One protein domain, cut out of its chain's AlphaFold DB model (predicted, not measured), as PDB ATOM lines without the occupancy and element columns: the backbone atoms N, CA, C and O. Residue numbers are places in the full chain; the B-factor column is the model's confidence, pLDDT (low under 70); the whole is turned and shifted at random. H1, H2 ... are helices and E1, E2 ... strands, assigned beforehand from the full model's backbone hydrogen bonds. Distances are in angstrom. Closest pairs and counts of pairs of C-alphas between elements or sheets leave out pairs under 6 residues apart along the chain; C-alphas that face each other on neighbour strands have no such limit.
ATOM      1  N   ALA A 468     -54.174 -40.273  24.845       97.00
ATOM      2  CA  ALA A 468     -54.658 -39.648  23.624       97.00
ATOM      3  C   ALA A 468     -54.059 -38.254  23.441       97.00
ATOM      4  O   ALA A 468     -53.764 -37.570  24.415       97.00
ATOM      5  N   ILE A 469     -53.929 -37.807  22.198       96.75
ATOM      6  CA  ILE A 469     -53.683 -36.398  21.888       96.75
ATOM      7  C   ILE A 469     -55.034 -35.683  21.839       96.75
ATOM      8  O   ILE A 469     -55.923 -36.104  21.097       96.75
ATOM      9  N   VAL A 470     -55.170 -34.596  22.598       96.06
ATOM     10  CA  VAL A 470     -56.316 -33.679  22.561       96.06
ATOM     11  C   VAL A 470     -55.880 -32.372  21.898       96.06
ATOM     12  O   VAL A 470     -54.938 -31.737  22.372       96.06
ATOM     13  N   ASP A 471     -56.523 -31.982  20.794       92.44
ATOM     14  CA  ASP A 471     -56.222 -30.725  20.091       92.44
ATOM     15  C   ASP A 471     -56.919 -29.501  20.724       92.44
ATOM     16  O   ASP A 471     -57.805 -29.628  21.570       92.44
ATOM     17  N   ALA A 472     -56.551 -28.297  20.275       88.25
ATOM     18  CA  ALA A 472     -57.143 -27.036  20.736       88.25
ATOM     19  C   ALA A 472     -58.662 -26.878  20.461       88.25
ATOM     20  O   ALA A 472     -59.277 -25.942  20.972       88.25
ATOM     21  N   ASN A 473     -59.279 -27.770  19.677       90.94
ATOM     22  CA  ASN A 473     -60.725 -27.821  19.435       90.94
ATOM     23  C   ASN A 473     -61.432 -28.886  20.302       90.94
ATOM     24  O   ASN A 473     -62.658 -28.998  20.252       90.94
ATOM     25  N   GLY A 474     -60.684 -29.684  21.072       89.19
ATOM     26  CA  GLY A 474     -61.188 -30.817  21.851       89.19
ATOM     27  C   GLY A 474     -61.311 -32.135  21.073       89.19
ATOM     28  O   GLY A 474     -61.911 -33.079  21.589       89.19
ATOM     29  N   ASN A 475     -60.762 -32.238  19.857       93.56
ATOM     30  CA  ASN A 475     -60.707 -33.502  19.116       93.56
ATOM     31  C   ASN A 475     -59.706 -34.457  19.780       93.56
ATOM     32  O   ASN A 475     -58.618 -34.037  20.169       93.56
ATOM     33  N   VAL A 476     -60.053 -35.743  19.863       95.81
ATOM     34  CA  VAL A 476     -59.274 -36.763  20.583       95.81
ATOM     35  C   VAL A 476     -58.748 -37.829  19.616       95.81
ATOM     36  O   VAL A 476     -59.534 -38.513  18.961       95.81
ATOM     37  N   THR A 477     -57.427 -38.011  19.573       96.81
ATOM     38  CA  THR A 477     -56.743 -39.073  18.815       96.81
ATOM     39  C   THR A 477     -56.104 -40.061  19.788       96.81
ATOM     40  O   THR A 477     -55.169 -39.707  20.500       96.81
ATOM     41  N   ASN A 478     -56.605 -41.296  19.827       96.94
ATOM     42  CA  ASN A 478     -56.188 -42.323  20.791       96.94
ATOM     43  C   ASN A 478     -54.889 -43.041  20.383       96.94
ATOM     44  O   ASN A 478     -54.715 -43.381  19.214       96.94
ATOM     45  N   TYR A 479     -54.036 -43.358  21.363       96.56
ATOM     46  CA  TYR A 479     -52.770 -44.076  21.185       96.56
ATOM     47  C   TYR A 479     -52.630 -45.250  22.165       96.56
ATOM     48  O   TYR A 479     -52.927 -45.146  23.357       96.56
ATOM     49  N   ASN A 480     -52.114 -46.372  21.660       94.19
ATOM     50  CA  ASN A 480     -51.841 -47.585  22.443       94.19
ATOM     51  C   ASN A 480     -50.411 -47.626  23.021       94.19
ATOM     52  O   ASN A 480     -50.106 -48.487  23.839       94.19
ATOM     53  N   SER A 481     -49.553 -46.695  22.602       92.94
ATOM     54  CA  SER A 481     -48.175 -46.496  23.055       92.94
ATOM     55  C   SER A 481     -48.049 -45.068  23.583       92.94
ATOM     56  O   SER A 481     -48.567 -44.133  22.966       92.94
ATOM     57  N   LEU A 482     -47.394 -44.897  24.735       94.12
ATOM     58  CA  LEU A 482     -47.196 -43.578  25.332       94.12
ATOM     59  C   LEU A 482     -46.154 -42.783  24.531       94.12
ATOM     60  O   LEU A 482     -46.398 -41.628  24.179       94.12
ATOM     61  N   SER A 483     -45.049 -43.433  24.157       92.06
ATOM     62  CA  SER A 483     -44.039 -42.875  23.254       92.06
ATOM     63  C   SER A 483     -44.621 -42.423  21.909       92.06
ATOM     64  O   SER A 483     -44.302 -41.324  21.451       92.06
ATOM     65  N   ASP A 484     -45.544 -43.182  21.309       92.62
ATOM     66  CA  ASP A 484     -46.184 -42.793  20.042       92.62
ATOM     67  C   ASP A 484     -47.014 -41.510  20.207       92.62
ATOM     68  O   ASP A 484     -46.978 -40.636  19.337       92.62
ATOM     69  N   ALA A 485     -47.737 -41.371  21.327       94.75
ATOM     70  CA  ALA A 485     -48.514 -40.170  21.631       94.75
ATOM     71  C   ALA A 485     -47.606 -38.936  21.759       94.75
ATOM     72  O   ALA A 485     -47.897 -37.894  21.173       94.75
ATOM     73  N   PHE A 486     -46.470 -39.062  22.452       92.94
ATOM     74  CA  PHE A 486     -45.489 -37.982  22.586       92.94
ATOM     75  C   PHE A 486     -44.815 -37.608  21.257       92.94
ATOM     76  O   PHE A 486     -44.728 -36.426  20.932       92.94
ATOM     77  N   HIS A 487     -44.411 -38.578  20.434       90.69
ATOM     78  CA  HIS A 487     -43.787 -38.299  19.132       90.69
ATOM     79  C   HIS A 487     -44.737 -37.597  18.141       90.69
ATOM     80  O   HIS A 487     -44.300 -36.780  17.321       90.69
ATOM     81  N   ASN A 488     -46.044 -37.868  18.233       91.00
ATOM     82  CA  ASN A 488     -47.073 -37.219  17.415       91.00
ATOM     83  C   ASN A 488     -47.576 -35.878  18.001       91.00
ATOM     84  O   ASN A 488     -48.262 -35.126  17.302       91.00
ATOM     85  N   ALA A 489     -47.219 -35.540  19.244       90.69
ATOM     86  CA  ALA A 489     -47.614 -34.294  19.900       90.69
ATOM     87  C   ALA A 489     -46.971 -33.041  19.265       90.69
ATOM     88  O   ALA A 489     -46.037 -33.110  18.452       90.69
ATOM     89  N   ASN A 490     -47.505 -31.870  19.613       84.50
ATOM     90  CA  ASN A 490     -46.938 -30.556  19.307       84.50
ATOM     91  C   ASN A 490     -47.491 -29.474  20.250       84.50
ATOM     92  O   ASN A 490     -48.426 -29.715  21.006       84.50
ATOM     93  N   GLU A 491     -46.934 -28.268  20.147       81.88
ATOM     94  CA  GLU A 491     -47.248 -27.108  20.991       81.88
ATOM     95  C   GLU A 491     -48.749 -26.746  21.088       81.88
ATOM     96  O   GLU A 491     -49.172 -26.190  22.100       81.88
ATOM     97  N   TYR A 492     -49.570 -27.099  20.087       87.00
ATOM     98  CA  TYR A 492     -51.010 -26.801  20.035       87.00
ATOM     99  C   TYR A 492     -51.909 -27.919  20.592       87.00
ATOM    100  O   TYR A 492     -53.135 -27.842  20.459       87.00
ATOM    101  N   ASN A 493     -51.338 -28.991  21.150       92.69
ATOM    102  CA  ASN A 493     -52.094 -30.123  21.679       92.69
ATOM    103  C   ASN A 493     -51.557 -30.625  23.029       92.69
ATOM    104  O   ASN A 493     -50.524 -30.175  23.523       92.69
ATOM    105  N   THR A 494     -52.326 -31.506  23.671       96.12
ATOM    106  CA  THR A 494     -52.010 -32.092  24.983       96.12
ATOM    107  C   THR A 494     -52.077 -33.610  24.914       96.12
ATOM    108  O   THR A 494     -53.085 -34.168  24.480       96.12
ATOM    109  N   VAL A 495     -51.027 -34.285  25.381       97.19
ATOM    110  CA  VAL A 495     -51.045 -35.726  25.652       97.19
ATOM    111  C   VAL A 495     -51.818 -35.939  26.951       97.19
ATOM    112  O   VAL A 495     -51.392 -35.498  28.013       97.19
ATOM    113  N   LYS A 496     -52.976 -36.591  26.878       97.69
ATOM    114  CA  LYS A 496     -53.853 -36.886  28.014       97.69
ATOM    115  C   LYS A 496     -53.773 -38.368  28.363       97.69
ATOM    116  O   LYS A 496     -54.056 -39.219  27.521       97.69
ATOM    117  N   LEU A 497     -53.400 -38.680  29.599       97.88
ATOM    118  CA  LEU A 497     -53.219 -40.048  30.088       97.88
ATOM    119  C   LEU A 497     -54.575 -40.674  30.481       97.88
ATOM    120  O   LEU A 497     -55.422 -40.010  31.079       97.88
ATOM    121  N   PHE A 498     -54.823 -41.943  30.149       96.12
ATOM    122  CA  PHE A 498     -56.096 -42.621  30.465       96.12
ATOM    123  C   PHE A 498     -55.967 -43.705  31.541       96.12
ATOM    124  O   PHE A 498     -56.906 -43.906  32.315       96.12
ATOM    125  N   VAL A 499     -54.807 -44.354  31.637       94.88
ATOM    126  CA  VAL A 499     -54.511 -45.424  32.602       94.88
ATOM    127  C   VAL A 499     -53.359 -45.021  33.518       94.88
ATOM    128  O   VAL A 499     -52.507 -44.232  33.117       94.88
ATOM    129  N   ASP A 500     -53.286 -45.587  34.724       94.88
ATOM    130  CA  ASP A 500     -52.022 -45.591  35.462       94.88
ATOM    131  C   ASP A 500     -50.985 -46.374  34.641       94.88
ATOM    132  O   ASP A 500     -51.247 -47.499  34.199       94.88
ATOM    133  N   TYR A 501     -49.834 -45.754  34.388       94.94
ATOM    134  CA  TYR A 501     -48.829 -46.239  33.449       94.94
ATOM    135  C   TYR A 501     -47.486 -46.389  34.153       94.94
ATOM    136  O   TYR A 501     -46.910 -45.406  34.620       94.94
ATOM    137  N   LYS A 502     -46.967 -47.618  34.216       92.75
ATOM    138  CA  LYS A 502     -45.660 -47.910  34.811       92.75
ATOM    139  C   LYS A 502     -44.789 -48.694  33.841       92.75
ATOM    140  O   LYS A 502     -45.096 -49.838  33.515       92.75
ATOM    141  N   ASN A 503     -43.680 -48.087  33.437       90.81
ATOM    142  CA  ASN A 503     -42.622 -48.722  32.669       90.81
ATOM    143  C   ASN A 503     -41.268 -48.097  33.045       90.81
ATOM    144  O   ASN A 503     -40.759 -47.218  32.358       90.81
ATOM    145  N   SER A 504     -40.682 -48.540  34.161       87.12
ATOM    146  CA  SER A 504     -39.426 -48.003  34.724       87.12
ATOM    147  C   SER A 504     -38.165 -48.275  33.880       87.12
ATOM    148  O   SER A 504     -37.057 -48.084  34.367       87.12
ATOM    149  N   SER A 505     -38.322 -48.736  32.636       87.19
ATOM    150  CA  SER A 505     -37.254 -48.909  31.642       87.19
ATOM    151  C   SER A 505     -37.550 -48.175  30.325       87.19
ATOM    152  O   SER A 505     -36.788 -48.299  29.370       87.19
ATOM    153  N   GLU A 506     -38.659 -47.433  30.245       92.94
ATOM    154  CA  GLU A 506     -39.004 -46.584  29.105       92.94
ATOM    155  C   GLU A 506     -38.607 -45.138  29.389       92.94
ATOM    156  O   GLU A 506     -38.937 -44.578  30.436       92.94
ATOM    157  N   SER A 507     -37.922 -44.534  28.424       93.69
ATOM    158  CA  SER A 507     -37.562 -43.122  28.434       93.69
ATOM    159  C   SER A 507     -38.238 -42.441  27.248       93.69
ATOM    160  O   SER A 507     -38.130 -42.901  26.110       93.69
ATOM    161  N   ILE A 508     -38.925 -41.332  27.502       93.12
ATOM    162  CA  ILE A 508     -39.510 -40.491  26.459       93.12
ATOM    163  C   ILE A 508     -38.439 -39.485  26.039       93.12
ATOM    164  O   ILE A 508     -38.219 -38.466  26.699       93.12
ATOM    165  N   ASP A 509     -37.735 -39.817  24.958       90.62
ATOM    166  CA  ASP A 509     -36.706 -38.971  24.360       90.62
ATOM    167  C   ASP A 509     -37.270 -38.168  23.182       90.62
ATOM    168  O   ASP A 509     -37.563 -38.702  22.114       90.62
ATOM    169  N   LEU A 510     -37.410 -36.861  23.398       86.88
ATOM    170  CA  LEU A 510     -37.778 -35.866  22.397       86.88
ATOM    171  C   LEU A 510     -36.634 -34.864  22.161       86.88
ATOM    172  O   LEU A 510     -36.869 -33.766  21.661       86.88
ATOM    173  N   SER A 511     -35.382 -35.221  22.469       81.00
ATOM    174  CA  SER A 511     -34.207 -34.372  22.210       81.00
ATOM    175  C   SER A 511     -34.076 -33.984  20.730       81.00
ATOM    176  O   SER A 511     -33.836 -32.828  20.390       81.00
ATOM    177  N   SER A 512     -34.344 -34.919  19.817       78.62
ATOM    178  CA  SER A 512     -34.379 -34.642  18.372       78.62
ATOM    179  C   SER A 512     -35.591 -33.808  17.910       78.62
ATOM    180  O   SER A 512     -35.646 -33.396  16.748       78.62
ATOM    181  N   VAL A 513     -36.557 -33.535  18.795       71.75
ATOM    182  CA  VAL A 513     -37.868 -32.947  18.484       71.75
ATOM    183  C   VAL A 513     -38.065 -31.644  19.268       71.75
ATOM    184  O   VAL A 513     -38.692 -31.606  20.322       71.75
ATOM    185  N   TYR A 514     -37.564 -30.544  18.701       76.12
ATOM    186  CA  TYR A 514     -37.701 -29.172  19.213       76.12
ATOM    187  C   TYR A 514     -39.164 -28.669  19.168       76.12
ATOM    188  O   TYR A 514     -39.527 -27.854  18.320       76.12
ATOM    189  N   LYS A 515     -40.026 -29.185  20.049       77.81
ATOM    190  CA  LYS A 515     -41.438 -28.799  20.204       77.81
ATOM    191  C   LYS A 515     -41.800 -28.701  21.682       77.81
ATOM    192  O   LYS A 515     -41.371 -29.551  22.460       77.81
ATOM    193  N   ALA A 516     -42.673 -27.761  22.036       83.81
ATOM    194  CA  ALA A 516     -43.282 -27.742  23.359       83.81
ATOM    195  C   ALA A 516     -44.183 -28.974  23.567       83.81
ATOM    196  O   ALA A 516     -44.843 -29.441  22.632       83.81
ATOM    197  N   VAL A 517     -44.214 -29.484  24.799       88.38
ATOM    198  CA  VAL A 517     -44.945 -30.693  25.198       88.38
ATOM    199  C   VAL A 517     -45.888 -30.367  26.352       88.38
ATOM    200  O   VAL A 517     -45.442 -29.939  27.414       88.38
ATOM    201  N   ASN A 518     -47.184 -30.626  26.167       94.06
ATOM    202  CA  ASN A 518     -48.188 -30.530  27.228       94.06
ATOM    203  C   ASN A 518     -48.679 -31.936  27.607       94.06
ATOM    204  O   ASN A 518     -49.078 -32.709  26.732       94.06
ATOM    205  N   LEU A 519     -48.680 -32.250  28.901       96.62
ATOM    206  CA  LEU A 519     -49.108 -33.520  29.484       96.62
ATOM    207  C   LEU A 519     -50.185 -33.273  30.548       96.62
ATOM    208  O   LEU A 519     -49.957 -32.594  31.549       96.62
ATOM    209  N   ASP A 520     -51.350 -33.879  30.358       97.88
ATOM    210  CA  ASP A 520     -52.393 -33.995  31.372       97.88
ATOM    211  C   ASP A 520     -52.417 -35.432  31.895       97.88
ATOM    212  O   ASP A 520     -52.887 -36.358  31.227       97.88
ATOM    213  N   LEU A 521     -51.906 -35.622  33.112       98.44
ATOM    214  CA  LEU A 521     -51.924 -36.902  33.814       98.44
ATOM    215  C   LEU A 521     -53.352 -37.313  34.206       98.44
ATOM    216  O   LEU A 521     -53.564 -38.481  34.523       98.44
ATOM    217  N   ASN A 522     -54.347 -36.413  34.139       97.69
ATOM    218  CA  ASN A 522     -55.775 -36.745  34.188       97.69
ATOM    219  C   ASN A 522     -56.170 -37.594  35.422       97.69
ATOM    220  O   ASN A 522     -56.946 -38.556  35.346       97.69
ATOM    221  N   GLY A 523     -55.577 -37.281  36.577       98.00
ATOM    222  CA  GLY A 523     -55.731 -38.017  37.830       98.00
ATOM    223  C   GLY A 523     -55.215 -39.457  37.760       98.00
ATOM    224  O   GLY A 523     -55.871 -40.355  38.292       98.00
ATOM    225  N   LYS A 524     -54.127 -39.705  37.025       98.00
ATOM    226  CA  LYS A 524     -53.398 -40.982  36.944       98.00
ATOM    227  C   LYS A 524     -51.963 -40.815  37.440       98.00
ATOM    228  O   LYS A 524     -51.478 -39.703  37.665       98.00
ATOM    229  N   SER A 525     -51.300 -41.949  37.593       97.44
ATOM    230  CA  SER A 525     -49.896 -42.083  37.953       97.44
ATOM    231  C   SER A 525     -49.085 -42.467  36.719       97.44
ATOM    232  O   SER A 525     -49.390 -43.468  36.069       97.44
ATOM    233  N   LEU A 526     -48.041 -41.701  36.413       97.88
ATOM    234  CA  LEU A 526     -47.037 -42.038  35.407       97.88
ATOM    235  C   LEU A 526     -45.735 -42.450  36.101       97.88
ATOM    236  O   LEU A 526     -45.326 -41.844  37.089       97.88
ATOM    237  N   THR A 527     -45.079 -43.501  35.620       96.88
ATOM    238  CA  THR A 527     -43.777 -43.959  36.120       96.88
ATOM    239  C   THR A 527     -42.911 -44.438  34.962       96.88
ATOM    240  O   THR A 527     -43.266 -45.415  34.302       96.88
ATOM    241  N   LEU A 528     -41.787 -43.759  34.735       96.25
ATOM    242  CA  LEU A 528     -40.854 -43.974  33.621       96.25
ATOM    243  C   LEU A 528     -39.401 -43.966  34.126       96.25
ATOM    244  O   LEU A 528     -39.158 -43.641  35.288       96.25
ATOM    245  N   ASP A 529     -38.434 -44.296  33.266       95.19
ATOM    246  CA  ASP A 529     -37.026 -43.994  33.551       95.19
ATOM    247  C   ASP A 529     -36.765 -42.487  33.398       95.19
ATOM    248  O   ASP A 529     -36.425 -41.823  34.377       95.19
ATOM    249  N   ALA A 530     -36.975 -41.927  32.201       94.81
ATOM    250  CA  ALA A 530     -36.610 -40.536  31.932       94.81
ATOM    251  C   ALA A 530     -37.544 -39.771  30.985       94.81
ATOM    252  O   ALA A 530     -38.109 -40.335  30.046       94.81
ATOM    253  N   PHE A 531     -37.607 -38.451  31.180       93.38
ATOM    254  CA  PHE A 531     -37.986 -37.478  30.151       93.38
ATOM    255  C   PHE A 531     -36.728 -36.733  29.675       93.38
ATOM    256  O   PHE A 531     -36.054 -36.106  30.490       93.38
ATOM    257  N   ASN A 532     -36.447 -36.759  28.368       91.19
ATOM    258  CA  ASN A 532     -35.416 -35.928  27.730       91.19
ATOM    259  C   ASN A 532     -36.097 -34.969  26.742       91.19
ATOM    260  O   ASN A 532     -36.517 -35.394  25.666       91.19
ATOM    261  N   ILE A 533     -36.242 -33.691  27.102       87.81
ATOM    262  CA  ILE A 533     -37.040 -32.706  26.349       87.81
ATOM    263  C   ILE A 533     -36.169 -31.490  26.002       87.81
ATOM    264  O   ILE A 533     -35.564 -30.893  26.881       87.81
ATOM    265  N   MET A 534     -36.100 -31.085  24.729       81.81
ATOM    266  CA  MET A 534     -35.266 -29.943  24.287       81.81
ATOM    267  C   MET A 534     -36.037 -28.624  24.078       81.81
ATOM    268  O   MET A 534     -35.578 -27.739  23.350       81.81
ATOM    269  N   ASN A 535     -37.208 -28.495  24.708       84.12
ATOM    270  CA  ASN A 535     -38.065 -27.308  24.659       84.12
ATOM    271  C   ASN A 535     -39.005 -27.247  25.891       84.12
ATOM    272  O   ASN A 535     -38.797 -27.977  26.857       84.12
ATOM    273  N   HIS A 536     -40.028 -26.386  25.889       87.94
ATOM    274  CA  HIS A 536     -40.965 -26.227  27.006       87.94
ATOM    275  C   HIS A 536     -41.717 -27.527  27.349       87.94
ATOM    276  O   HIS A 536     -42.218 -28.220  26.461       87.94
ATOM    277  N   LEU A 537     -41.866 -27.810  28.643       91.81
ATOM    278  CA  LEU A 537     -42.601 -28.959  29.168       91.81
ATOM    279  C   LEU A 537     -43.637 -28.489  30.192       91.81
ATOM    280  O   LEU A 537     -43.289 -27.850  31.179       91.81
ATOM    281  N   SER A 538     -44.901 -28.850  29.999       94.69
ATOM    282  CA  SER A 538     -45.972 -28.629  30.970       94.69
ATOM    283  C   SER A 538     -46.577 -29.969  31.371       94.69
ATOM    284  O   SER A 538     -47.007 -30.730  30.506       94.69
ATOM    285  N   ILE A 539     -46.596 -30.279  32.668       97.75
ATOM    286  CA  ILE A 539     -47.202 -31.489  33.236       97.75
ATOM    287  C   ILE A 539     -48.251 -31.072  34.261       97.75
ATOM    288  O   ILE A 539     -47.998 -30.211  35.105       97.75
ATOM    289  N   SER A 540     -49.425 -31.700  34.205       98.31
ATOM    290  CA  SER A 540     -50.557 -31.333  35.051       98.31
ATOM    291  C   SER A 540     -51.363 -32.515  35.598       98.31
ATOM    292  O   SER A 540     -51.402 -33.585  34.996       98.31
ATOM    293  N   ASN A 541     -52.046 -32.293  36.726       98.12
ATOM    294  CA  ASN A 541     -53.127 -33.123  37.282       98.12
ATOM    295  C   ASN A 541     -52.802 -34.607  37.556       98.12
ATOM    296  O   ASN A 541     -53.512 -35.489  37.065       98.12
ATOM    297  N   GLY A 542     -51.792 -34.939  38.363       98.19
ATOM    298  CA  GLY A 542     -51.571 -36.348  38.730       98.19
ATOM    299  C   GLY A 542     -50.292 -36.654  39.500       98.19
ATOM    300  O   GLY A 542     -49.715 -35.776  40.136       98.19
ATOM    301  N   LYS A 543     -49.868 -37.922  39.447       98.62
ATOM    302  CA  LYS A 543     -48.619 -38.406  40.052       98.62
ATOM    303  C   LYS A 543     -47.567 -38.680  38.979       98.62
ATOM    304  O   LYS A 543     -47.886 -39.302  37.964       98.62
ATOM    305  N   LEU A 544     -46.326 -38.269  39.214       98.50
ATOM    306  CA  LEU A 544     -45.211 -38.426  38.278       98.50
ATOM    307  C   LEU A 544     -43.989 -39.006  38.991       98.50
ATOM    308  O   LEU A 544     -43.409 -38.330  39.826       98.50
ATOM    309  N   ASN A 545     -43.559 -40.208  38.614       97.81
ATOM    310  CA  ASN A 545     -42.340 -40.823  39.144       97.81
ATOM    311  C   ASN A 545     -41.307 -40.998  38.017       97.81
ATOM    312  O   ASN A 545     -41.629 -41.592  36.982       97.81
ATOM    313  N   LEU A 546     -40.078 -40.522  38.202       97.12
ATOM    314  CA  LEU A 546     -38.993 -40.610  37.213       97.12
ATOM    315  C   LEU A 546     -37.663 -40.950  37.893       97.12
ATOM    316  O   LEU A 546     -37.402 -40.499  39.008       97.12
ATOM    317  N   ARG A 547     -36.757 -41.637  37.189       95.19
ATOM    318  CA  ARG A 547     -35.333 -41.565  37.547       95.19
ATOM    319  C   ARG A 547     -34.752 -40.216  37.121       95.19
ATOM    320  O   ARG A 547     -34.015 -39.630  37.898       95.19
ATOM    321  N   MET A 548     -35.089 -39.708  35.931       94.44
ATOM    322  CA  MET A 548     -34.461 -38.495  35.391       94.44
ATOM    323  C   MET A 548     -35.433 -37.553  34.663       94.44
ATOM    324  O   MET A 548     -36.205 -37.971  33.801       94.44
ATOM    325  N   LEU A 549     -35.341 -36.254  34.947       94.50
ATOM    326  CA  LEU A 549     -35.921 -35.183  34.132       94.50
ATOM    327  C   LEU A 549     -34.794 -34.307  33.582       94.50
ATOM    328  O   LEU A 549     -34.039 -33.714  34.348       94.50
ATOM    329  N   ASN A 550     -34.677 -34.231  32.259       91.19
ATOM    330  CA  ASN A 550     -33.515 -33.655  31.595       91.19
ATOM    331  C   ASN A 550     -33.917 -32.746  30.422       91.19
ATOM    332  O   ASN A 550     -34.701 -33.154  29.559       91.19
ATOM    333  N   ASP A 551     -33.323 -31.556  30.355       84.75
ATOM    334  CA  ASP A 551     -33.198 -30.781  29.125       84.75
ATOM    335  C   ASP A 551     -31.762 -30.811  28.586       84.75
ATOM    336  O   ASP A 551     -30.794 -31.085  29.292       84.75
ATOM    337  N   ALA A 552     -31.630 -30.584  27.280       59.69
ATOM    338  CA  ALA A 552     -30.336 -30.566  26.595       59.69
ATOM    339  C   ALA A 552     -30.131 -29.271  25.787       59.69
ATOM    340  O   ALA A 552     -29.397 -29.247  24.797       59.69
ATOM    341  N   ASN A 553     -30.797 -28.182  26.189       63.19
ATOM    342  CA  ASN A 553     -30.756 -26.900  25.490       63.19
ATOM    343  C   ASN A 553     -30.586 -25.728  26.466       63.19
ATOM    344  O   ASN A 553     -31.464 -25.412  27.259       63.19
ATOM    345  N   THR A 554     -29.448 -25.044  26.361       56.66
ATOM    346  CA  THR A 554     -28.947 -24.123  27.391       56.66
ATOM    347  C   THR A 554     -29.055 -22.642  26.986       56.66
ATOM    348  O   THR A 554     -28.217 -21.829  27.380       56.66
ATOM    349  N   SER A 555     -29.991 -22.261  26.110       56.22
ATOM    350  CA  SER A 555     -30.066 -20.873  25.599       56.22
ATOM    351  C   SER A 555     -31.454 -20.357  25.200       56.22
ATOM    352  O   SER A 555     -31.551 -19.234  24.701       56.22
ATOM    353  N   LEU A 556     -32.527 -21.115  25.443       60.97
ATOM    354  CA  LEU A 556     -33.907 -20.671  25.208       60.97
ATOM    355  C   LEU A 556     -34.609 -20.265  26.512       60.97
ATOM    356  O   LEU A 556     -34.202 -20.650  27.607       60.97
ATOM    357  N   SER A 557     -35.694 -19.497  26.386       69.69
ATOM    358  CA  SER A 557     -36.607 -19.119  27.480       69.69
ATOM    359  C   SER A 557     -37.595 -20.237  27.851       69.69
ATOM    360  O   SER A 557     -38.696 -19.962  28.327       69.69
ATOM    361  N   ASP A 558     -37.230 -21.487  27.569       83.62
ATOM    362  CA  ASP A 558     -38.061 -22.660  27.814       83.62
ATOM    363  C   ASP A 558     -38.091 -23.006  29.308       83.62
ATOM    364  O   ASP A 558     -37.204 -22.624  30.076       83.62
ATOM    365  N   LYS A 559     -39.154 -23.695  29.731       88.38
ATOM    366  CA  LYS A 559     -39.514 -23.884  31.139       88.38
ATOM    367  C   LYS A 559     -40.147 -25.257  31.348       88.38
ATOM    368  O   LYS A 559     -40.909 -25.698  30.487       88.38
ATOM    369  N   CYS A 560     -39.884 -25.886  32.489       93.50
ATOM    370  CA  CYS A 560     -40.683 -26.998  32.993       93.50
ATOM    371  C   CYS A 560     -41.762 -26.451  33.938       93.50
ATOM    372  O   CYS A 560     -41.457 -25.669  34.835       93.50
ATOM    373  N   THR A 561     -43.019 -26.842  33.749       96.12
ATOM    374  CA  THR A 561     -44.157 -26.416  34.574       96.12
ATOM    375  C   THR A 561     -44.828 -27.640  35.191       96.12
ATOM    376  O   THR A 561     -45.221 -28.547  34.460       96.12
ATOM    377  N   LEU A 562     -44.987 -27.658  36.515       98.31
ATOM    378  CA  LEU A 562     -45.704 -28.694  37.264       98.31
ATOM    379  C   LEU A 562     -46.951 -28.083  37.918       98.31
ATOM    380  O   LEU A 562     -46.843 -27.343  38.900       98.31
ATOM    381  N   GLU A 563     -48.141 -28.390  37.401       98.12
ATOM    382  CA  GLU A 563     -49.415 -27.783  37.826       98.12
ATOM    383  C   GLU A 563     -50.397 -28.822  38.393       98.12
ATOM    384  O   GLU A 563     -50.923 -29.656  37.658       98.12
ATOM    385  N   ASN A 564     -50.666 -28.785  39.705       98.12
ATOM    386  CA  ASN A 564     -51.443 -29.817  40.408       98.12
ATOM    387  C   ASN A 564     -50.819 -31.226  40.228       98.12
ATOM    388  O   ASN A 564     -51.486 -32.191  39.837       98.12
ATOM    389  N   VAL A 565     -49.505 -31.330  40.461       98.56
ATOM    390  CA  VAL A 565     -48.712 -32.565  40.323       98.56
ATOM    391  C   VAL A 565     -48.041 -32.937  41.647       98.56
ATOM    392  O   VAL A 565     -47.462 -32.097  42.333       98.56
ATOM    393  N   GLU A 566     -48.075 -34.224  41.978       98.56
ATOM    394  CA  GLU A 566     -47.247 -34.845  43.011       98.56
ATOM    395  C   GLU A 566     -46.134 -35.640  42.309       98.56
ATOM    396  O   GLU A 566     -46.383 -36.697  41.727       98.56
ATOM    397  N   ALA A 567     -44.925 -35.082  42.285       98.44
ATOM    398  CA  ALA A 567     -43.782 -35.593  41.542       98.44
ATOM    399  C   ALA A 567     -42.686 -36.138  42.472       98.44
ATOM    400  O   ALA A 567     -42.367 -35.518  43.484       98.44
ATOM    401  N   ASP A 568     -42.084 -37.256  42.082       97.69
ATOM    402  CA  ASP A 568     -40.929 -37.898  42.709       97.69
ATOM    403  C   ASP A 568     -39.900 -38.199  41.606       97.69
ATOM    404  O   ASP A 568     -40.155 -38.993  40.696       97.69
ATOM    405  N   ILE A 569     -38.786 -37.467  41.588       97.31
ATOM    406  CA  ILE A 569     -37.837 -37.467  40.467       97.31
ATOM    407  C   ILE A 569     -36.420 -37.623  41.009       97.31
ATOM    408  O   ILE A 569     -35.911 -36.714  41.657       97.31
ATOM    409  N   HIS A 570     -35.745 -38.741  40.734       95.25
ATOM    410  CA  HIS A 570     -34.452 -38.982  41.381       95.25
ATOM    411  C   HIS A 570     -33.364 -37.969  40.972       95.25
ATOM    412  O   HIS A 570     -32.627 -37.495  41.831       95.25
ATOM    413  N   GLU A 571     -33.291 -37.585  39.696       93.88
ATOM    414  CA  GLU A 571     -32.318 -36.631  39.147       93.88
ATOM    415  C   GLU A 571     -33.008 -35.576  38.267       93.88
ATOM    416  O   GLU A 571     -33.834 -35.912  37.414       93.88
ATOM    417  N   ILE A 572     -32.635 -34.300  38.411       93.31
ATOM    418  CA  ILE A 572     -33.106 -33.212  37.537       93.31
ATOM    419  C   ILE A 572     -31.920 -32.437  36.961       93.31
ATOM    420  O   ILE A 572     -31.012 -32.024  37.684       93.31
ATOM    421  N   SER A 573     -31.973 -32.203  35.653       90.06
ATOM    422  CA  SER A 573     -31.071 -31.339  34.896       90.06
ATOM    423  C   SER A 573     -31.899 -30.478  33.941       90.06
ATOM    424  O   SER A 573     -32.081 -30.836  32.783       90.06
ATOM    425  N   TRP A 574     -32.455 -29.369  34.439       88.69
ATOM    426  CA  TRP A 574     -33.280 -28.437  33.663       88.69
ATOM    427  C   TRP A 574     -32.590 -27.068  33.536       88.69
ATOM    428  O   TRP A 574     -32.789 -26.141  34.326       88.69
ATOM    429  N   THR A 575     -31.708 -26.975  32.547       82.25
ATOM    430  CA  THR A 575     -30.750 -25.887  32.319       82.25
ATOM    431  C   THR A 575     -31.244 -24.780  31.376       82.25
ATOM    432  O   THR A 575     -30.492 -23.849  31.069       82.25
ATOM    433  N   ALA A 576     -32.497 -24.834  30.916       83.62
ATOM    434  CA  ALA A 576     -33.131 -23.749  30.171       83.62
ATOM    435  C   ALA A 576     -33.425 -22.521  31.060       83.62
ATOM    436  O   ALA A 576     -33.792 -22.639  32.230       83.62
ATOM    437  N   ASN A 577     -33.322 -21.313  30.490       83.44
ATOM    438  CA  ASN A 577     -33.342 -20.056  31.255       83.44
ATOM    439  C   ASN A 577     -34.694 -19.727  31.915       83.44
ATOM    440  O   ASN A 577     -34.729 -18.885  32.812       83.44
ATOM    441  N   GLY A 578     -35.800 -20.337  31.466       85.44
ATOM    442  CA  GLY A 578     -37.105 -20.217  32.124       85.44
ATOM    443  C   GLY A 578     -37.225 -21.083  33.384       85.44
ATOM    444  O   GLY A 578     -38.094 -20.819  34.214       85.44
ATOM    445  N   GLY A 579     -36.342 -22.074  33.549       89.56
ATOM    446  CA  GLY A 579     -36.225 -22.893  34.750       89.56
ATOM    447  C   GLY A 579     -37.436 -23.784  35.030       89.56
ATOM    448  O   GLY A 579     -38.069 -24.319  34.118       89.56
ATOM    449  N   LEU A 580     -37.736 -23.950  36.316       92.94
ATOM    450  CA  LEU A 580     -38.786 -24.815  36.844       92.94
ATOM    451  C   LEU A 580     -39.867 -23.983  37.555       92.94
ATOM    452  O   LEU A 580     -39.570 -23.228  38.478       92.94
ATOM    453  N   GLU A 581     -41.129 -24.137  37.158       95.88
ATOM    454  CA  GLU A 581     -42.294 -23.515  37.797       95.88
ATOM    455  C   GLU A 581     -43.193 -24.563  38.456       95.88
ATOM    456  O   GLU A 581     -43.569 -25.551  37.822       95.88
ATOM    457  N   LEU A 582     -43.589 -24.320  39.706       97.81
ATOM    458  CA  LEU A 582     -44.605 -25.110  40.401       97.81
ATOM    459  C   LEU A 582     -45.855 -24.262  40.660       97.81
ATOM    460  O   LEU A 582     -45.764 -23.098  41.060       97.81
ATOM    461  N   LYS A 583     -47.025 -24.881  40.472       97.25
ATOM    462  CA  LYS A 583     -48.338 -24.355  40.864       97.25
ATOM    463  C   LYS A 583     -49.128 -25.462  41.555       97.25
ATOM    464  O   LYS A 583     -49.437 -26.476  40.933       97.25
ATOM    465  N   SER A 584     -49.457 -25.277  42.827       97.12
ATOM    466  CA  SER A 584     -50.195 -26.218  43.675       97.12
ATOM    467  C   SER A 584     -49.637 -27.651  43.615       97.12
ATOM    468  O   SER A 584     -50.386 -28.627  43.625       97.12
ATOM    469  N   SER A 585     -48.308 -27.766  43.531       98.38
ATOM    470  CA  SER A 585     -47.574 -29.006  43.262       98.38
ATOM    471  C   SER A 585     -46.584 -29.344  44.373       98.38
ATOM    472  O   SER A 585     -46.083 -28.479  45.094       98.38
ATOM    473  N   ARG A 586     -46.262 -30.630  44.499       98.44
ATOM    474  CA  ARG A 586     -45.228 -31.140  45.404       98.44
ATOM    475  C   ARG A 586     -44.195 -31.879  44.579       98.44
ATOM    476  O   ARG A 586     -44.563 -32.788  43.845       98.44
ATOM    477  N   LEU A 587     -42.932 -31.496  44.708       98.44
ATOM    478  CA  LEU A 587     -41.814 -32.158  44.048       98.44
ATOM    479  C   LEU A 587     -40.862 -32.716  45.109       98.44
ATOM    480  O   LEU A 587     -40.351 -31.964  45.934       98.44
ATOM    481  N   HIS A 588     -40.624 -34.020  45.076       97.75
ATOM    482  CA  HIS A 588     -39.531 -34.686  45.770       97.75
ATOM    483  C   HIS A 588     -38.392 -34.945  44.776       97.75
ATOM    484  O   HIS A 588     -38.649 -35.308  43.626       97.75
ATOM    485  N   VAL A 589     -37.149 -34.742  45.211       95.94
ATOM    486  CA  VAL A 589     -35.944 -34.967  44.407       95.94
ATOM    487  C   VAL A 589     -34.900 -35.727  45.216       95.94
ATOM    488  O   VAL A 589     -34.598 -35.343  46.344       95.94
ATOM    489  N   GLY A 590     -34.302 -36.759  44.623       91.81
ATOM    490  CA  GLY A 590     -33.248 -37.558  45.255       91.81
ATOM    491  C   GLY A 590     -33.764 -38.706  46.127       91.81
ATOM    492  O   GLY A 590     -34.766 -39.324  45.784       91.81
ATOM    493  N   SER A 591     -33.005 -39.086  47.164       89.00
ATOM    494  CA  SER A 591     -33.449 -39.933  48.293       89.00
ATOM    495  C   SER A 591     -32.344 -40.066  49.353       89.00
ATOM    496  O   SER A 591     -31.158 -40.058  49.017       89.00
ATOM    497  N   GLN A 592     -32.680 -40.351  50.617       82.50
ATOM    498  CA  GLN A 592     -31.666 -40.740  51.623       82.50
ATOM    499  C   GLN A 592     -30.797 -41.966  51.235       82.50
ATOM    500  O   GLN A 592     -29.758 -42.186  51.855       82.50
ATOM    501  N   ALA A 593     -31.204 -42.794  50.262       81.06
ATOM    502  CA  ALA A 593     -30.517 -44.045  49.917       81.06
ATOM    503  C   ALA A 593     -29.446 -43.898  48.820       81.06
ATOM    504  O   ALA A 593     -28.492 -44.677  48.796       81.06
ATOM    505  N   SER A 594     -29.583 -42.917  47.924       85.62
ATOM    506  CA  SER A 594     -28.653 -42.677  46.813       85.62
ATOM    507  C   SER A 594     -28.487 -41.178  46.533       85.62
ATOM    508  O   SER A 594     -29.472 -40.442  46.585       85.62
ATOM    509  N   PRO A 595     -27.255 -40.706  46.266       88.75
ATOM    510  CA  PRO A 595     -26.980 -39.287  46.068       88.75
ATOM    511  C   PRO A 595     -27.541 -38.779  44.737       88.75
ATOM    512  O   PRO A 595     -27.468 -39.488  43.735       88.75
ATOM    513  N   CYS A 596     -28.042 -37.542  44.711       89.81
ATOM    514  CA  CYS A 596     -28.743 -36.986  43.551       89.81
ATOM    515  C   CYS A 596     -28.124 -35.702  42.981       89.81
ATOM    516  O   CYS A 596     -27.365 -34.994  43.648       89.81
ATOM    517  N   SER A 597     -28.521 -35.362  41.751       89.12
ATOM    518  CA  SER A 597     -28.280 -34.047  41.142       89.12
ATOM    519  C   SER A 597     -29.599 -33.303  40.929       89.12
ATOM    520  O   SER A 597     -30.567 -33.886  40.441       89.12
ATOM    521  N   PHE A 598     -29.624 -32.016  41.273       91.12
ATOM    522  CA  PHE A 598     -30.757 -31.112  41.059       91.12
ATOM    523  C   PHE A 598     -30.235 -29.791  40.478       91.12
ATOM    524  O   PHE A 598     -29.954 -28.847  41.211       91.12
ATOM    525  N   PHE A 599     -30.061 -29.754  39.156       88.25
ATOM    526  CA  PHE A 599     -29.636 -28.564  38.418       88.25
ATOM    527  C   PHE A 599     -30.842 -27.868  37.774       88.25
ATOM    528  O   PHE A 599     -31.556 -28.467  36.970       88.25
ATOM    529  N   VAL A 600     -31.034 -26.590  38.096       88.62
ATOM    530  CA  VAL A 600     -32.071 -25.688  37.580       88.62
ATOM    531  C   VAL A 600     -31.502 -24.271  37.445       88.62
ATOM    532  O   VAL A 600     -30.859 -23.782  38.363       88.62
ATOM    533  N   GLU A 601     -31.741 -23.563  36.337       85.19
ATOM    534  CA  GLU A 601     -31.257 -22.169  36.188       85.19
ATOM    535  C   GLU A 601     -32.207 -21.115  36.801       85.19
ATOM    536  O   GLU A 601     -31.802 -19.979  37.041       85.19
ATOM    537  N   MET A 602     -33.459 -21.474  37.111       87.19
ATOM    538  CA  MET A 602     -34.407 -20.637  37.864       87.19
ATOM    539  C   MET A 602     -35.482 -21.506  38.540       87.19
ATOM    540  O   MET A 602     -35.832 -22.566  38.021       87.19
ATOM    541  N   ILE A 603     -36.039 -21.048  39.667       92.62
ATOM    542  CA  ILE A 603     -37.237 -21.630  40.298       92.62
ATOM    543  C   ILE A 603     -38.315 -20.547  40.406       92.62
ATOM    544  O   ILE A 603     -38.033 -19.433  40.841       92.62
ATOM    545  N   THR A 604     -39.554 -20.874  40.034       93.94
ATOM    546  CA  THR A 604     -40.723 -19.988  40.145       93.94
ATOM    547  C   THR A 604     -41.838 -20.668  40.937       93.94
ATOM    548  O   THR A 604     -42.285 -21.758  40.589       93.94
ATOM    549  N   ILE A 605     -42.325 -19.997  41.980       95.06
ATOM    550  CA  ILE A 605     -43.566 -20.339  42.688       95.06
ATOM    551  C   ILE A 605     -44.347 -19.029  42.855       95.06
ATOM    552  O   ILE A 605     -43.763 -18.007  43.223       95.06
ATOM    553  N   ALA A 606     -45.646 -19.019  42.541       89.44
ATOM    554  CA  ALA A 606     -46.469 -17.814  42.682       89.44
ATOM    555  C   ALA A 606     -46.643 -17.441  44.175       89.44
ATOM    556  O   ALA A 606     -46.731 -18.352  44.995       89.44
ATOM    557  N   PRO A 607     -46.682 -16.153  44.578       85.75
ATOM    558  CA  PRO A 607     -46.610 -15.763  45.996       85.75
ATOM    559  C   PRO A 607     -47.747 -16.271  46.899       85.75
ATOM    560  O   PRO A 607     -47.580 -16.407  48.112       85.75
ATOM    561  N   ASP A 608     -48.915 -16.507  46.316       86.75
ATOM    562  CA  ASP A 608     -50.111 -17.051  46.951       86.75
ATOM    563  C   ASP A 608     -50.100 -18.586  47.039       86.75
ATOM    564  O   ASP A 608     -50.738 -19.149  47.927       86.75
ATOM    565  N   ASP A 609     -49.308 -19.257  46.204       92.94
ATOM    566  CA  ASP A 609     -49.262 -20.713  46.068       92.94
ATOM    567  C   ASP A 609     -48.521 -21.412  47.234       92.94
ATOM    568  O   ASP A 609     -47.663 -20.818  47.899       92.94
ATOM    569  N   ASP A 610     -48.879 -22.671  47.508       92.12
ATOM    570  CA  ASP A 610     -48.359 -23.508  48.607       92.12
ATOM    571  C   ASP A 610     -47.434 -24.646  48.120       92.12
ATOM    572  O   ASP A 610     -47.206 -25.629  48.835       92.12
ATOM    573  N   SER A 611     -46.909 -24.548  46.894       97.25
ATOM    574  CA  SER A 611     -45.991 -25.546  46.338       97.25
ATOM    575  C   SER A 611     -44.707 -25.703  47.154       97.25
ATOM    576  O   SER A 611     -44.173 -24.746  47.722       97.25
ATOM    577  N   VAL A 612     -44.186 -26.931  47.164       97.44
ATOM    578  CA  VAL A 612     -42.972 -27.310  47.901       97.44
ATOM    579  C   VAL A 612     -42.075 -28.168  47.017       97.44
ATOM    580  O   VAL A 612     -42.543 -29.154  46.443       97.44
ATOM    581  N   ILE A 613     -40.786 -27.828  46.970       97.50
ATOM    582  CA  ILE A 613     -39.723 -28.716  46.488       97.50
ATOM    583  C   ILE A 613     -38.966 -29.240  47.711       97.50
ATOM    584  O   ILE A 613     -38.482 -28.453  48.522       97.50
ATOM    585  N   THR A 614     -38.842 -30.555  47.833       96.56
ATOM    586  CA  THR A 614     -37.984 -31.234  48.809       96.56
ATOM    587  C   THR A 614     -36.862 -31.920  48.044       96.56
ATOM    588  O   THR A 614     -37.140 -32.699  47.139       96.56
ATOM    589  N   VAL A 615     -35.611 -31.647  48.403       94.25
ATOM    590  CA  VAL A 615     -34.421 -32.271  47.811       94.25
ATOM    591  C   VAL A 615     -33.684 -33.042  48.902       94.25
ATOM    592  O   VAL A 615     -33.460 -32.503  49.987       94.25
ATOM    593  N   GLU A 616     -33.308 -34.285  48.620       94.31
ATOM    594  CA  GLU A 616     -32.657 -35.203  49.552       94.31
ATOM    595  C   GLU A 616     -31.336 -35.755  49.006       94.31
ATOM    596  O   GLU A 616     -31.278 -36.240  47.879       94.31
ATOM    597  N   ASN A 617     -30.295 -35.769  49.847       91.19
ATOM    598  CA  ASN A 617     -28.965 -36.308  49.524       91.19
ATOM    599  C   ASN A 617     -28.309 -35.653  48.283       91.19
ATOM    600  O   ASN A 617     -27.687 -36.312  47.445       91.19
ATOM    601  N   MET A 618     -28.460 -34.332  48.155       89.75
ATOM    602  CA  MET A 618     -27.967 -33.560  47.013       89.75
ATOM    603  C   MET A 618     -26.432 -33.503  46.972       89.75
ATOM    604  O   MET A 618     -25.784 -32.975  47.883       89.75
ATOM    605  N   ILE A 619     -25.844 -33.992  45.873       85.94
ATOM    606  CA  ILE A 619     -24.394 -33.921  45.625       85.94
ATOM    607  C   ILE A 619     -23.966 -32.842  44.616       85.94
ATOM    608  O   ILE A 619     -22.764 -32.594  44.480       85.94
ATOM    609  N   SER A 620     -24.914 -32.152  43.978       78.88
ATOM    610  CA  SER A 620     -24.688 -30.990  43.104       78.88
ATOM    611  C   SER A 620     -24.808 -29.643  43.843       78.88
ATOM    612  O   SER A 620     -25.206 -29.593  45.007       78.88
ATOM    613  N   GLY A 621     -24.469 -28.538  43.171       74.38
ATOM    614  CA  GLY A 621     -25.112 -27.241  43.418       74.38
ATOM    615  C   GLY A 621     -26.523 -27.191  42.802       74.38
ATOM    616  O   GLY A 621     -26.942 -28.141  42.140       74.38
ATOM    617  N   LEU A 622     -27.249 -26.088  43.008       80.06
ATOM    618  CA  LEU A 622     -28.595 -25.854  42.460       80.06
ATOM    619  C   LEU A 622     -28.594 -25.365  41.007       80.06
ATOM    620  O   LEU A 622     -29.472 -25.736  40.240       80.06
ATOM    621  N   ALA A 623     -27.647 -24.507  40.630       73.94
ATOM    622  CA  ALA A 623     -27.533 -23.899  39.299       73.94
ATOM    623  C   ALA A 623     -26.054 -23.837  38.912       73.94
ATOM    624  O   ALA A 623     -25.222 -23.723  39.812       73.94
ATOM    625  N   ASN A 624     -25.709 -23.917  37.622       65.25
ATOM    626  CA  ASN A 624     -24.318 -24.185  37.226       65.25
ATOM    627  C   ASN A 624     -23.731 -23.196  36.204       65.25
ATOM    628  O   ASN A 624     -22.516 -23.055  36.188       65.25
ATOM    629  N   TYR A 625     -24.510 -22.509  35.345       59.25
ATOM    630  CA  TYR A 625     -23.866 -21.742  34.263       59.25
ATOM    631  C   TYR A 625     -24.453 -20.406  33.781       59.25
ATOM    632  O   TYR A 625     -23.686 -19.704  33.113       59.25
ATOM    633  N   LYS A 626     -25.731 -20.023  33.984       64.88
ATOM    634  CA  LYS A 626     -26.330 -18.977  33.105       64.88
ATOM    635  C   LYS A 626     -27.163 -17.858  33.734       64.88
ATOM    636  O   LYS A 626     -27.036 -16.732  33.254       64.88
ATOM    637  N   ASN A 627     -27.987 -18.097  34.752       77.75
ATOM    638  CA  ASN A 627     -28.983 -17.117  35.220       77.75
ATOM    639  C   ASN A 627     -28.915 -16.815  36.730       77.75
ATOM    640  O   ASN A 627     -29.936 -16.683  37.409       77.75
ATOM    641  N   VAL A 628     -27.690 -16.663  37.249       79.69
ATOM    642  CA  VAL A 628     -27.408 -16.453  38.683       79.69
ATOM    643  C   VAL A 628     -28.328 -15.421  39.365       79.69
ATOM    644  O   VAL A 628     -28.955 -15.791  40.358       79.69
ATOM    645  N   PRO A 629     -28.529 -14.188  38.843       84.56
ATOM    646  CA  PRO A 629     -29.315 -13.174  39.555       84.56
ATOM    647  C   PRO A 629     -30.806 -13.514  39.698       84.56
ATOM    648  O   PRO A 629     -31.453 -13.073  40.648       84.56
ATOM    649  N   ALA A 630     -31.371 -14.288  38.764       83.38
ATOM    650  CA  ALA A 630     -32.762 -14.732  38.851       83.38
ATOM    651  C   ALA A 630     -32.923 -15.848  39.891       83.38
ATOM    652  O   ALA A 630     -33.890 -15.842  40.656       83.38
ATOM    653  N   MET A 631     -31.952 -16.765  39.966       87.19
ATOM    654  CA  MET A 631     -31.923 -17.795  40.999       87.19
ATOM    655  C   MET A 631     -31.702 -17.191  42.393       87.19
ATOM    656  O   MET A 631     -32.446 -17.526  43.308       87.19
ATOM    657  N   GLU A 632     -30.766 -16.252  42.570       86.25
ATOM    658  CA  GLU A 632     -30.578 -15.537  43.846       86.25
ATOM    659  C   GLU A 632     -31.877 -14.852  44.314       86.25
ATOM    660  O   GLU A 632     -32.281 -14.999  45.470       86.25
ATOM    661  N   GLN A 633     -32.574 -14.159  43.404       85.12
ATOM    662  CA  GLN A 633     -33.845 -13.490  43.697       85.12
ATOM    663  C   GLN A 633     -34.981 -14.466  44.058       85.12
ATOM    664  O   GLN A 633     -35.841 -14.121  44.874       85.12
ATOM    665  N   ALA A 634     -35.001 -15.667  43.474       88.25
ATOM    666  CA  ALA A 634     -35.943 -16.718  43.846       88.25
ATOM    667  C   ALA A 634     -35.597 -17.318  45.220       88.25
ATOM    668  O   ALA A 634     -36.445 -17.380  46.113       88.25
ATOM    669  N   LEU A 635     -34.336 -17.715  45.415       90.62
ATOM    670  CA  LEU A 635     -33.860 -18.384  46.624       90.62
ATOM    671  C   LEU A 635     -34.022 -17.527  47.880       90.62
ATOM    672  O   LEU A 635     -34.381 -18.082  48.917       90.62
ATOM    673  N   ASP A 636     -33.873 -16.202  47.799       86.12
ATOM    674  CA  ASP A 636     -34.085 -15.295  48.937       86.12
ATOM    675  C   ASP A 636     -35.419 -15.542  49.672       86.12
ATOM    676  O   ASP A 636     -35.472 -15.549  50.906       86.12
ATOM    677  N   LYS A 637     -36.480 -15.852  48.915       87.31
ATOM    678  CA  LYS A 637     -37.842 -16.103  49.415       87.31
ATOM    679  C   LYS A 637     -38.185 -17.582  49.597       87.31
ATOM    680  O   LYS A 637     -39.203 -17.874  50.227       87.31
ATOM    681  N   LEU A 638     -37.349 -18.487  49.082       92.44
ATOM    682  CA  LEU A 638     -37.613 -19.930  49.032       92.44
ATOM    683  C   LEU A 638     -36.750 -20.777  49.979       92.44
ATOM    684  O   LEU A 638     -37.247 -21.790  50.466       92.44
ATOM    685  N   ILE A 639     -35.491 -20.406  50.252       92.19
ATOM    686  CA  ILE A 639     -34.630 -21.183  51.168       92.19
ATOM    687  C   ILE A 639     -35.124 -21.079  52.620       92.19
ATOM    688  O   ILE A 639     -35.660 -20.024  52.986       92.19
ATOM    689  N   PRO A 640     -34.904 -22.103  53.471       89.88
ATOM    690  CA  PRO A 640     -35.192 -22.030  54.903       89.88
ATOM    691  C   PRO A 640     -34.522 -20.831  55.591       89.88
ATOM    692  O   PRO A 640     -33.558 -20.253  55.084       89.88
ATOM    693  N   PHE A 641     -35.012 -20.451  56.773       83.38
ATOM    694  CA  PHE A 641     -34.271 -19.511  57.619       83.38
ATOM    695  C   PHE A 641     -32.952 -20.149  58.103       83.38
ATOM    696  O   PHE A 641     -32.811 -21.368  58.080       83.38
ATOM    697  N   GLY A 642     -31.959 -19.333  58.469       83.19
ATOM    698  CA  GLY A 642     -30.621 -19.794  58.876       83.19
ATOM    699  C   GLY A 642     -29.705 -20.234  57.722       83.19
ATOM    700  O   GLY A 642     -28.493 -20.049  57.804       83.19
ATOM    701  N   TYR A 643     -30.271 -20.729  56.619       90.75
ATOM    702  CA  TYR A 643     -29.542 -21.147  55.420       90.75
ATOM    703  C   TYR A 643     -29.060 -19.924  54.615       90.75
ATOM    704  O   TYR A 643     -29.651 -18.840  54.668       90.75
ATOM    705  N   SER A 644     -27.989 -20.092  53.839       89.44
ATOM    706  CA  SER A 644     -27.400 -19.023  53.016       89.44
ATOM    707  C   SER A 644     -27.074 -19.487  51.596       89.44
ATOM    708  O   SER A 644     -26.974 -20.683  51.331       89.44
ATOM    709  N   VAL A 645     -26.942 -18.541  50.664       90.31
ATOM    710  CA  VAL A 645     -26.542 -18.815  49.276       90.31
ATOM    711  C   VAL A 645     -25.072 -18.444  49.110       90.31
ATOM    712  O   VAL A 645     -24.662 -17.347  49.487       90.31
ATOM    713  N   PHE A 646     -24.295 -19.359  48.542       88.12
ATOM    714  CA  PHE A 646     -22.918 -19.158  48.118       88.12
ATOM    715  C   PHE A 646     -22.836 -19.304  46.595       88.12
ATOM    716  O   PHE A 646     -23.504 -20.162  46.015       88.12
ATOM    717  N   VAL A 647     -22.037 -18.453  45.953       86.00
ATOM    718  CA  VAL A 647     -21.893 -18.397  44.493       86.00
ATOM    719  C   VAL A 647     -20.408 -18.411  44.146       86.00
ATOM    720  O   VAL A 647     -19.664 -17.530  44.580       86.00
ATOM    721  N   ASP A 648     -19.996 -19.402  43.361       79.50
ATOM    722  CA  ASP A 648     -18.653 -19.516  42.776       79.50
ATOM    723  C   ASP A 648     -18.797 -19.921  41.298       79.50
ATOM    724  O   ASP A 648     -19.345 -19.150  40.508       79.50
ATOM    725  N   THR A 649     -18.397 -21.137  40.915       72.94
ATOM    726  CA  THR A 649     -18.775 -21.719  39.618       72.94
ATOM    727  C   THR A 649     -20.220 -22.210  39.601       72.94
ATOM    728  O   THR A 649     -20.828 -22.217  38.539       72.94
ATOM    729  N   ASP A 650     -20.762 -22.610  40.754       77.12
ATOM    730  CA  ASP A 650     -22.159 -23.008  40.928       77.12
ATOM    731  C   ASP A 650     -22.865 -22.146  41.992       77.12
ATOM    732  O   ASP A 650     -22.233 -21.367  42.715       77.12
ATOM    733  N   ILE A 651     -24.194 -22.259  42.058       86.56
ATOM    734  CA  ILE A 651     -24.988 -21.768  43.187       86.56
ATOM    735  C   ILE A 651     -25.150 -22.910  44.177       86.56
ATOM    736  O   ILE A 651     -25.895 -23.860  43.934       86.56
ATOM    737  N   THR A 652     -24.507 -22.784  45.328       87.94
ATOM    738  CA  THR A 652     -24.572 -23.751  46.420       87.94
ATOM    739  C   THR A 652     -25.339 -23.147  47.597       87.94
ATOM    740  O   THR A 652     -25.033 -22.048  48.056       87.94
ATOM    741  N   VAL A 653     -26.336 -23.865  48.125       90.88
ATOM    742  CA  VAL A 653     -26.987 -23.488  49.392       90.88
ATOM    743  C   VAL A 653     -26.204 -24.094  50.551       90.88
ATOM    744  O   VAL A 653     -25.946 -25.300  50.573       90.88
ATOM    745  N   LEU A 654     -25.844 -23.256  51.519       92.38
ATOM    746  CA  LEU A 654     -25.195 -23.658  52.757       92.38
ATOM    747  C   LEU A 654     -26.214 -23.760  53.898       92.38
ATOM    748  O   LEU A 654     -27.127 -22.935  54.006       92.38
ATOM    749  N   ASP A 655     -26.030 -24.765  54.750       91.75
ATOM    750  CA  ASP A 655     -26.753 -24.956  56.004       91.75
ATOM    751  C   ASP A 655     -26.315 -23.956  57.093       91.75
ATOM    752  O   ASP A 655     -25.391 -23.157  56.911       91.75
ATOM    753  N   GLU A 656     -26.968 -24.008  58.256       89.75
ATOM    754  CA  GLU A 656     -26.675 -23.137  59.407       89.75
ATOM    755  C   GLU A 656     -25.245 -23.291  59.965       89.75
ATOM    756  O   GLU A 656     -24.764 -22.426  60.695       89.75
ATOM    757  N   SER A 657     -24.558 -24.391  59.638       91.88
ATOM    758  CA  SER A 657     -23.162 -24.652  60.014       91.88
ATOM    759  C   SER A 657     -22.160 -24.235  58.929       91.88
ATOM    760  O   SER A 657     -20.954 -24.376  59.132       91.88
ATOM    761  N   GLY A 658     -22.630 -23.718  57.788       91.25
ATOM    762  CA  GLY A 658     -21.800 -23.303  56.656       91.25
ATOM    763  C   GLY A 658     -21.325 -24.447  55.752       91.25
ATOM    764  O   GLY A 658     -20.465 -24.215  54.903       91.25
ATOM    765  N   ASN A 659     -21.856 -25.666  55.901       92.44
ATOM    766  CA  ASN A 659     -21.606 -26.768  54.961       92.44
ATOM    767  C   ASN A 659     -22.656 -26.739  53.845       92.44
ATOM    768  O   ASN A 659     -23.714 -26.143  54.022       92.44
ATOM    769  N   ARG A 660     -22.434 -27.410  52.705       89.88
ATOM    770  CA  ARG A 660     -23.505 -27.542  51.702       89.88
ATOM    771  C   ARG A 660     -24.689 -28.325  52.274       89.88
ATOM    772  O   ARG A 660     -24.523 -29.464  52.714       89.88
ATOM    773  N   ALA A 661     -25.880 -27.746  52.157       91.25
ATOM    774  CA  ALA A 661     -27.138 -28.395  52.484       91.25
ATOM    775  C   ALA A 661     -27.353 -29.640  51.602       91.25
ATOM    776  O   ALA A 661     -27.550 -29.531  50.394       91.25
ATOM    777  N   GLN A 662     -27.313 -30.827  52.213       90.19
ATOM    778  CA  GLN A 662     -27.598 -32.103  51.534       90.19
ATOM    779  C   GLN A 662     -29.102 -32.383  51.444       90.19
ATOM    780  O   GLN A 662     -29.550 -33.025  50.501       90.19
ATOM    781  N   ASN A 663     -29.871 -31.897  52.420       91.44
ATOM    782  CA  ASN A 663     -31.326 -31.976  52.455       91.44
ATOM    783  C   ASN A 663     -31.876 -30.543  52.509       91.44
ATOM    784  O   ASN A 663     -31.397 -29.734  53.307       91.44
ATOM    785  N   LEU A 664     -32.847 -30.215  51.657       92.19
ATOM    786  CA  LEU A 664     -33.332 -28.848  51.456       92.19
ATOM    787  C   LEU A 664     -34.838 -28.845  51.179       92.19
ATOM    788  O   LEU A 664     -35.329 -29.640  50.383       92.19
ATOM    789  N   VAL A 665     -35.570 -27.922  51.805       94.44
ATOM    790  CA  VAL A 665     -36.995 -27.689  51.531       94.44
ATOM    791  C   VAL A 665     -37.157 -26.262  51.026       94.44
ATOM    792  O   VAL A 665     -36.917 -25.314  51.772       94.44
ATOM    793  N   LEU A 666     -37.559 -26.113  49.766       94.69
ATOM    794  CA  LEU A 666     -37.855 -24.831  49.136       94.69
ATOM    795  C   LEU A 666     -39.369 -24.626  49.091       94.69
ATOM    796  O   LEU A 666     -40.091 -25.397  48.453       94.69
ATOM    797  N   ARG A 667     -39.856 -23.580  49.763       94.75
ATOM    798  CA  ARG A 667     -41.264 -23.155  49.734       94.75
ATOM    799  C   ARG A 667     -41.377 -21.649  49.944       94.75
ATOM    800  O   ARG A 667     -40.492 -21.038  50.535       94.75
ATOM    801  N   ASN A 668     -42.497 -21.065  49.533       93.06
ATOM    802  CA  ASN A 668     -42.836 -19.681  49.857       93.06
ATOM    803  C   ASN A 668     -42.828 -19.440  51.379       93.06
ATOM    804  O   ASN A 668     -43.700 -19.944  52.082       93.06
TER     805      ASN A 668
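What this domain is: This is residues 468 to 668 of the 925 residues of an uncharacterized protein of Roseburia sp. AF42-8 (UniProt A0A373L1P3). Picture a chain wound in stacked turns, a solenoid: E5, E6 and E7 each fold back on themselves and stack in parallel, and the shorter strands E8 to E12 continue the winding. One end holds the hairpin E1 and E2 with H1, round which the sheet curls; the other holds H2 and the small hairpin E13 and E14. The printed part has 201 residues, with 15 named strands and two named helices in the order E1, E2, H1, E3 to E12, H2, E13 to E15, and is mostly strand. Thirteen strands form a branched, mixed, twisted sheet; E13 and E14 form an antiparallel one. The whole is compact, with a radius of gyration of the C-alphas of 16.8 A, and elongated, spanning 54 by 33 by 32 A.

Where its parts are: Find C-alpha 468 at (-54.658, -39.648, 23.624), where E1, residues 468 to 471, begins. E2, 476 to 479, H1, 482 to 488, and E3, 493 to 497, follow. E4, 501 to 510, bends by 97 degrees at residue 504. E5, 517 to 533, bends by 169 degrees at residue 527, and its first and last C-alphas are 8.2 A apart. E6, 537 to 550, bends by 152 degrees at residue 545, and E7, 559 to 574, by 168 degrees at residue 569. Next come E8, 579 to 583, and E9, 586 to 590. E10, 598 to 600, runs on into E11, 603 to 605, at 81 degrees. After E12, 612 to 616, come H2, 628 to 638, 14.9 A long, E13, 644 to 647, E14, 651 to 654, and E15, 664 to 667, ending at C-alpha 667 (-41.264, -23.155, 49.734).

How they stand to each other: Look first at E1, antiparallel to E2 (N 469 to O 477, 2.8 A) and E3 (N 470 to O 494, 2.8 A). H1 is on the sheet; its Ser 483 and Ile 508 of E4 have C-alphas 6.0 A apart, the closest of the two. E3 (N 495 to O 518, 2.8 A) and E4 (N 503 to O 527, 2.8 A) lie on one side of E5, parallel to it, and E6 (N 519 to O 538, 2.8 A) on the other. E7 is parallel to E6 (N 539 to O 561, 2.8 A); on its other side lie E8 (N 581 to O 560, 2.8 A), E9 (N 567 to O 586, 2.8 A) and E10 (N 574 to O 599, 2.8 A). E11 is parallel to E8 (N 604 to O 580, 2.8 A), E12 to E9 (N 589 to O 614, 2.8 A), and E15 is antiparallel to E12 (N 615 to O 664, 2.8 A). H2 is on this sheet at a height of 9.1 A, with C-alphas 638 and 666 of E15 4.9 A apart, their closest. The hairpin E13 and E14 has N 646 and O 652 2.8 A apart. Every O i to N i+4 pair is within hydrogen-bond range in H1, and 6 of 7 in H2.

The domain as a whole: The two farthest C-alphas, of Asn 475 and Ser 657, are 56.2 A apart. The printed part has no cut, and the link from E12 to H2, 11 residues, is long. The mean pLDDT of the printed part is 89.7; look for values under 70 at residues 552 to 557 and 624 to 626.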